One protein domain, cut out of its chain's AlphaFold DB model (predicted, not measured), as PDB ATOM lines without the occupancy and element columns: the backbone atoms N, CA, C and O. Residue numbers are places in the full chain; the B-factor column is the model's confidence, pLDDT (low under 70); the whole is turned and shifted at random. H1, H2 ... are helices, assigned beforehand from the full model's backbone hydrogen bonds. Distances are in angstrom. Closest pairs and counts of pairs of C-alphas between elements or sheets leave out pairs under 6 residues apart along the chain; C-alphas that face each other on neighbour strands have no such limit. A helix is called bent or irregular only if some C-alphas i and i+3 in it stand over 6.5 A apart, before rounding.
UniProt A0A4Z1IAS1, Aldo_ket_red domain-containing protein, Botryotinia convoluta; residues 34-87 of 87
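What this domain is: This is residues 34 to 87 of the 87 residues of the protein "Aldo_ket_red domain-containing protein" of Botryotinia convoluta (UniProt A0A4Z1IAS1). Two helices, H2 and H3, stand at a steep tilt and come near each other at Lys 52 of H2 and Trp 84 of H3, with the first printed stretch, residues 34 to 38, off to one side of the two; the short H1 sits at one end of the long axis. From the turn after H2 at the other end, a long unnamed link folds back to H3, and its residues 70 to 71 pair in parallel with residues 34 to 35. The printed part has 54 residues with three named helices, H1, H2 and H3 in chain order, and no named strand; its class is all helix. It is compact, with a radius of gyration of the C-alphas of 10.5 A, and elongated in outline, spanning 30 by 19 by 18 A.

Where its parts are: Start at Leu 34, C-alpha at (45.787, 2.517, -3.549), and go on to H1, residues 44 to 47, 5.3 A from first to last C-alpha. Find C-alpha 52 at (38.932, 14.678, -10.258); from there H2, residues 52 to 64, runs 18.1 A. H3, residues 76 to 85, runs 11.6 A and ends at C-alpha 85, (47.351, 10.097, -12.246). H3 is irregular: C-alphas 78 and 81 are 7.7 A apart.

How they stand to each other: Look at Lys 52 and Trp 84, whose C-alphas, 7.2 A apart, are the closest of H2 and H3. These helices are close but not clearly touching, and run the same way at a steep tilt of 54 degrees. H1 is apart from both H2 and H3. In H2 every O i to N i+4 pair is within hydrogen-bond range, in H3 3 of 6; H1 is too short for such a pair.

The domain as a whole: The farthest C-alphas, those of Ala 45 and Gly 66, are 31.4 A apart. The link from H1 to H2 is tight, with 4 residues; that from H2 to H3 is long, with 11. The printed part has no cut and ends at Glu 87, the chain's last residue. Its mean pLDDT is 96.7, and no printed residue is under 70.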
ATOM      1  N   LEU A  34      46.944   1.704  -3.185       98.25
ATOM      2  CA  LEU A  34      45.787   2.517  -3.549       98.25
ATOM      3  C   LEU A  34      45.308   2.127  -4.953       98.25
ATOM      4  O   LEU A  34      45.966   2.444  -5.938       98.25
ATOM      5  N   GLY A  35      44.161   1.456  -5.048       98.12
ATOM      6  CA  GLY A  35      43.522   1.177  -6.334       98.12
ATOM      7  C   GLY A  35      42.786   2.402  -6.874       98.12
ATOM      8  O   GLY A  35      41.944   2.961  -6.179       98.12
ATOM      9  N   ALA A  36      43.071   2.778  -8.119       97.75
ATOM     10  CA  ALA A  36      42.520   3.955  -8.791       97.75
ATOM     11  C   ALA A  36      41.420   3.610  -9.817       97.75
ATOM     12  O   ALA A  36      41.132   4.403 -10.713       97.75
ATOM     13  N   MET A  37      40.795   2.425  -9.726       97.31
ATOM     14  CA  MET A  37      39.774   1.970 -10.687       97.31
ATOM     15  C   MET A  37      38.597   2.939 -10.823       97.31
ATOM     16  O   MET A  37      38.040   3.072 -11.910       97.31
ATOM     17  N   ASN A  38      38.205   3.596  -9.733       95.62
ATOM     18  CA  ASN A  38      37.091   4.535  -9.719       95.62
ATOM     19  C   ASN A  38      37.488   5.966 -10.107       95.62
ATOM     20  O   ASN A  38      36.580   6.764 -10.301       95.62
ATOM     21  N   PHE A  39      38.778   6.287 -10.266       97.12
ATOM     22  CA  PHE A  39      39.232   7.634 -10.630       97.12
ATOM     23  C   PHE A  39      38.862   7.929 -12.083       97.12
ATOM     24  O   PHE A  39      39.513   7.460 -13.019       97.12
ATOM     25  N   GLY A  40      37.754   8.641 -12.262       95.69
ATOM     26  CA  GLY A  40      37.167   8.949 -13.557       95.69
ATOM     27  C   GLY A  40      35.650   9.086 -13.477       95.69
ATOM     28  O   GLY A  40      35.011   8.730 -12.487       95.69
ATOM     29  N   ASP A  41      35.061   9.570 -14.563       95.62
ATOM     30  CA  ASP A  41      33.641   9.922 -14.641       95.62
ATOM     31  C   ASP A  41      32.838   9.041 -15.618       95.62
ATOM     32  O   ASP A  41      31.653   9.292 -15.838       95.62
ATOM     33  N   VAL A  42      33.455   8.012 -16.214       94.81
ATOM     34  CA  VAL A  42      32.847   7.195 -17.282       94.81
ATOM     35  C   VAL A  42      31.774   6.238 -16.759       94.81
ATOM     36  O   VAL A  42      30.705   6.129 -17.354       94.81
ATOM     37  N   ASP A  43      32.032   5.546 -15.650       92.88
ATOM     38  CA  ASP A  43      31.183   4.467 -15.131       92.88
ATOM     39  C   ASP A  43      30.674   4.756 -13.710       92.88
ATOM     40  O   ASP A  43      30.799   3.947 -12.785       92.88
ATOM     41  N   LYS A  44      30.081   5.943 -13.525       93.69
ATOM     42  CA  LYS A  44      29.526   6.385 -12.231       93.69
ATOM     43  C   LYS A  44      28.435   5.458 -11.699       93.69
ATOM     44  O   LYS A  44      28.301   5.290 -10.491       93.69
ATOM     45  N   ALA A  45      27.655   4.852 -12.594       93.25
ATOM     46  CA  ALA A  45      26.548   3.979 -12.216       93.25
ATOM     47  C   ALA A  45      27.029   2.684 -11.542       93.25
ATOM     48  O   ALA A  45      26.361   2.193 -10.632       93.25
ATOM     49  N   ARG A  46      28.175   2.131 -11.965       93.81
ATOM     50  CA  ARG A  46      28.725   0.893 -11.396       93.81
ATOM     51  C   ARG A  46      29.778   1.142 -10.321       93.81
ATOM     52  O   ARG A  46      29.813   0.403  -9.342       93.81
ATOM     53  N   LEU A  47      30.658   2.123 -10.521       93.25
ATOM     54  CA  LEU A  47      31.815   2.373  -9.651       93.25
ATOM     55  C   LEU A  47      31.570   3.461  -8.599       93.25
ATOM     56  O   LEU A  47      32.393   3.633  -7.701       93.25
ATOM     57  N   GLY A  48      30.442   4.166  -8.686       93.38
ATOM     58  CA  GLY A  48      30.190   5.366  -7.901       93.38
ATOM     59  C   GLY A  48      30.896   6.589  -8.480       93.38
ATOM     60  O   GLY A  48      31.663   6.511  -9.441       93.38
ATOM     61  N   GLU A  49      30.603   7.746  -7.899       93.69
ATOM     62  CA  GLU A  49      31.229   9.003  -8.289       93.69
ATOM     63  C   GLU A  49      32.552   9.201  -7.545       93.69
ATOM     64  O   GLU A  49      32.606   9.157  -6.317       93.69
ATOM     65  N   CYS A  50      33.622   9.442  -8.299       95.75
ATOM     66  CA  CYS A  50      34.898   9.915  -7.784       95.75
ATOM     67  C   CYS A  50      35.445  10.909  -8.805       95.75
ATOM     68  O   CYS A  50      36.126  10.541  -9.760       95.75
ATOM     69  N   ASN A  51      35.044  12.170  -8.643       94.88
ATOM     70  CA  ASN A  51      35.468  13.228  -9.547       94.88
ATOM     71  C   ASN A  51      36.971  13.516  -9.372       94.88
ATOM     72  O   ASN A  51      37.639  12.998  -8.469       94.88
ATOM     73  N   LYS A  52      37.507  14.359 -10.253       96.31
ATOM     74  CA  LYS A  52      38.932  14.678 -10.258       96.31
ATOM     75  C   LYS A  52      39.398  15.316  -8.950       96.31
ATOM     76  O   LYS A  52      40.377  14.861  -8.385       96.31
ATOM     77  N   GLU A  53      38.679  16.303  -8.428       97.38
ATOM     78  CA  GLU A  53      39.041  16.982  -7.175       97.38
ATOM     79  C   GLU A  53      39.163  15.995  -6.005       97.38
ATOM     80  O   GLU A  53      40.195  15.945  -5.338       97.38
ATOM     81  N   THR A  54      38.169  15.122  -5.827       97.19
ATOM     82  CA  THR A  54      38.199  14.066  -4.808       97.19
ATOM     83  C   THR A  54      39.323  13.059  -5.054       97.19
ATOM     84  O   THR A  54      39.964  12.611  -4.106       97.19
ATOM     85  N   SER A  55      39.598  12.703  -6.314       97.38
ATOM     86  CA  SER A  55      40.708  11.799  -6.651       97.38
ATOM     87  C   SER A  55      42.053  12.385  -6.205       97.38
ATOM     88  O   SER A  55      42.860  11.677  -5.606       97.38
ATOM     89  N   PHE A  56      42.273  13.684  -6.429       98.12
ATOM     90  CA  PHE A  56      43.486  14.382  -5.997       98.12
ATOM     91  C   PHE A  56      43.567  14.514  -4.471       98.12
ATOM     92  O   PHE A  56      44.622  14.249  -3.903       98.12
ATOM     93  N   GLU A  57      42.457  14.792  -3.784       98.38
ATOM     94  CA  GLU A  57      42.422  14.806  -2.313       98.38
ATOM     95  C   GLU A  57      42.789  13.433  -1.710       98.38
ATOM     96  O   GLU A  57      43.547  13.341  -0.736       98.38
ATOM     97  N   ILE A  58      42.297  12.344  -2.313       97.88
ATOM     98  CA  ILE A  58      42.661  10.975  -1.928       97.88
ATOM     99  C   ILE A  58      44.155  10.730  -2.168       97.88
ATOM    100  O   ILE A  58      44.822  10.160  -1.298       97.88
ATOM    101  N   LEU A  59      44.691  11.156  -3.316       98.06
ATOM    102  CA  LEU A  59      46.110  11.007  -3.653       98.06
ATOM    103  C   LEU A  59      47.009  11.766  -2.672       98.06
ATOM    104  O   LEU A  59      47.954  11.177  -2.139       98.06
ATOM    105  N   ASP A  60      46.679  13.021  -2.373       98.06
ATOM    106  CA  ASP A  60      47.409  13.862  -1.424       98.06
ATOM    107  C   ASP A  60      47.380  13.267  -0.017       98.06
ATOM    108  O   ASP A  60      48.413  13.173   0.654       98.06
ATOM    109  N   THR A  61      46.217  12.773   0.416       97.69
ATOM    110  CA  THR A  61      46.065  12.100   1.711       97.69
ATOM    111  C   THR A  61      46.898  10.822   1.765       97.69
ATOM    112  O   THR A  61      47.666  10.610   2.709       97.69
ATOM    113  N   PHE A  62      46.796   9.966   0.747       97.88
ATOM    114  CA  PHE A  62      47.549   8.718   0.677       97.88
ATOM    115  C   PHE A  62      49.056   8.981   0.702       97.88
ATOM    116  O   PHE A  62      49.785   8.340   1.464       97.88
ATOM    117  N   LYS A  63      49.517   9.974  -0.064       96.81
ATOM    118  CA  LYS A  63      50.917  10.388  -0.098       96.81
ATOM    119  C   LYS A  63      51.377  10.966   1.240       96.81
ATOM    120  O   LYS A  63      52.438  10.569   1.727       96.81
ATOM    121  N   GLY A  64      50.588  11.851   1.848       96.38
ATOM    122  CA  GLY A  64      50.878  12.478   3.141       96.38
ATOM    123  C   GLY A  64      50.974  11.472   4.291       96.38
ATOM    124  O   GLY A  64      51.757  11.658   5.220       96.38
ATOM    125  N   LEU A  65      50.250  10.355   4.194       96.38
ATOM    126  CA  LEU A  65      50.342   9.235   5.131       96.38
ATOM    127  C   LEU A  65      51.510   8.274   4.831       96.38
ATOM    128  O   LEU A  65      51.684   7.307   5.568       96.38
ATOM    129  N   GLY A  66      52.318   8.511   3.792       96.81
ATOM    130  CA  GLY A  66      53.483   7.687   3.436       96.81
ATOM    131  C   GLY A  66      53.221   6.620   2.366       96.81
ATOM    132  O   GLY A  66      54.076   5.759   2.129       96.81
ATOM    133  N   GLY A  67      52.056   6.665   1.713       97.88
ATOM    134  CA  GLY A  67      51.705   5.822   0.576       97.88
ATOM    135  C   GLY A  67      52.615   6.058  -0.632       97.88
ATOM    136  O   GLY A  67      53.000   7.190  -0.939       97.88
ATOM    137  N   ASN A  68      52.994   4.979  -1.318       97.44
ATOM    138  CA  ASN A  68      53.838   5.052  -2.519       97.44
ATOM    139  C   ASN A  68      53.489   4.002  -3.589       97.44
ATOM    140  O   ASN A  68      54.265   3.810  -4.524       97.44
ATOM    141  N   PHE A  69      52.366   3.302  -3.435       98.06
ATOM    142  CA  PHE A  69      51.969   2.213  -4.316       98.06
ATOM    143  C   PHE A  69      50.538   2.416  -4.789       98.06
ATOM    144  O   PHE A  69      49.612   2.380  -3.980       98.06
ATOM    145  N   ILE A  70      50.390   2.658  -6.089       98.38
ATOM    146  CA  ILE A  70      49.126   2.969  -6.755       98.38
ATOM    147  C   ILE A  70      48.913   1.935  -7.863       98.38
ATOM    148  O   ILE A  70      49.843   1.648  -8.617       98.38
ATOM    149  N   ASP A  71      47.708   1.378  -7.940       98.50
ATOM    150  CA  ASP A  71      47.260   0.461  -8.991       98.50
ATOM    151  C   ASP A  71      46.312   1.193  -9.948       98.50
ATOM    152  O   ASP A  71      45.337   1.813  -9.520       98.50
ATOM    153  N   THR A  72      46.600   1.120 -11.245       98.38
ATOM    154  CA  THR A  72      45.774   1.679 -12.322       98.38
ATOM    155  C   THR A  72      45.852   0.787 -13.564       98.38
ATOM    156  O   THR A  72      46.659  -0.142 -13.613       98.38
ATOM    157  N   ALA A  73      45.006   1.044 -14.559       98.06
ATOM    158  CA  ALA A  73      45.013   0.332 -15.829       98.06
ATOM    159  C   ALA A  73      44.342   1.147 -16.941       98.06
ATOM    160  O   ALA A  73      43.382   1.879 -16.701       98.06
ATOM    161  N   ASN A  74      44.754   0.898 -18.184       97.00
ATOM    162  CA  ASN A  74      44.179   1.490 -19.397       97.00
ATOM    163  C   ASN A  74      42.648   1.349 -19.530       97.00
ATOM    164  O   ASN A  74      41.992   2.191 -20.138       97.00
ATOM    165  N   GLY A  75      42.058   0.287 -18.977       96.75
ATOM    166  CA  GLY A  75      40.612   0.062 -18.987       96.75
ATOM    167  C   GLY A  75      39.853   0.816 -17.892       96.75
ATOM    168  O   GLY A  75      38.630   0.944 -17.976       96.75
ATOM    169  N   TYR A  76      40.538   1.310 -16.858       97.56
ATOM    170  CA  TYR A  76      39.893   1.990 -15.740       97.56
ATOM    171  C   TYR A  76      39.365   3.344 -16.202       97.56
ATOM    172  O   TYR A  76      40.119   4.205 -16.657       97.56
ATOM    173  N   GLN A  77      38.040   3.497 -16.121       96.75
ATOM    174  CA  GLN A  77      37.324   4.694 -16.567       96.75
ATOM    175  C   GLN A  77      37.702   5.092 -18.009       96.75
ATOM    176  O   GLN A  77      37.911   6.263 -18.310       96.75
ATOM    177  N   ALA A  78      37.848   4.096 -18.895       95.88
ATOM    178  CA  ALA A  78      38.280   4.270 -20.288       95.88
ATOM    179  C   ALA A  78      39.593   5.073 -20.447       95.88
ATOM    180  O   ALA A  78      39.714   5.906 -21.345       95.88
ATOM    181  N   GLY A  79      40.564   4.836 -19.559       96.81
ATOM    182  CA  GLY A  79      41.888   5.470 -19.576       96.81
ATOM    183  C   GLY A  79      41.959   6.797 -18.815       96.81
ATOM    184  O   GLY A  79      43.036   7.386 -18.701       96.81
ATOM    185  N   GLN A  80      40.845   7.274 -18.248       97.25
ATOM    186  CA  GLN A  80      40.857   8.487 -17.428       97.25
ATOM    187  C   GLN A  80      41.673   8.316 -16.147       97.25
ATOM    188  O   GLN A  80      42.362   9.254 -15.768       97.25
ATOM    189  N   SER A  81      41.657   7.130 -15.528       98.00
ATOM    190  CA  SER A  81      42.428   6.866 -14.302       98.00
ATOM    191  C   SER A  81      43.926   7.122 -14.509       98.00
ATOM    192  O   SER A  81      44.537   7.872 -13.751       98.00
ATOM    193  N   GLU A  82      44.507   6.577 -15.586       98.31
ATOM    194  CA  GLU A  82      45.912   6.814 -15.953       98.31
ATOM    195  C   GLU A  82      46.162   8.277 -16.336       98.31
ATOM    196  O   GLU A  82      47.190   8.840 -15.971       98.31
ATOM    197  N   THR A  83      45.208   8.907 -17.034       97.94
ATOM    198  CA  THR A  83      45.314  10.318 -17.429       97.94
ATOM    199  C   THR A  83      45.386  11.228 -16.207       97.94
ATOM    200  O   THR A  83      46.275  12.065 -16.132       97.94
ATOM    201  N   TRP A  84      44.493  11.045 -15.231       97.56
ATOM    202  CA  TRP A  84      44.439  11.878 -14.028       97.56
ATOM    203  C   TRP A  84      45.632  11.642 -13.103       97.56
ATOM    204  O   TRP A  84      46.108  12.590 -12.496       97.56
ATOM    205  N   LEU A  85      46.134  10.405 -13.006       97.06
ATOM    206  CA  LEU A  85      47.351  10.097 -12.246       97.06
ATOM    207  C   LEU A  85      48.623  10.698 -12.861       97.06
ATOM    208  O   LEU A  85      49.620  10.842 -12.156       97.06
ATOM    209  N   GLY A  86      48.622  10.965 -14.170       96.19
ATOM    210  CA  GLY A  86      49.769  11.508 -14.897       96.19
ATOM    211  C   GLY A  86      49.898  13.033 -14.855       96.19
ATOM    212  O   GLY A  86      50.879  13.554 -15.387       96.19
ATOM    213  N   GLU A  87      48.922  13.729 -14.273       95.75
ATOM    214  CA  GLU A  87      48.909  15.187 -14.087       95.75
ATOM    215  C   GLU A  87      49.593  15.612 -12.783       95.75
ATOM    216  O   GLU A  87      50.357  16.605 -12.838       95.75
TER     217      GLU A  87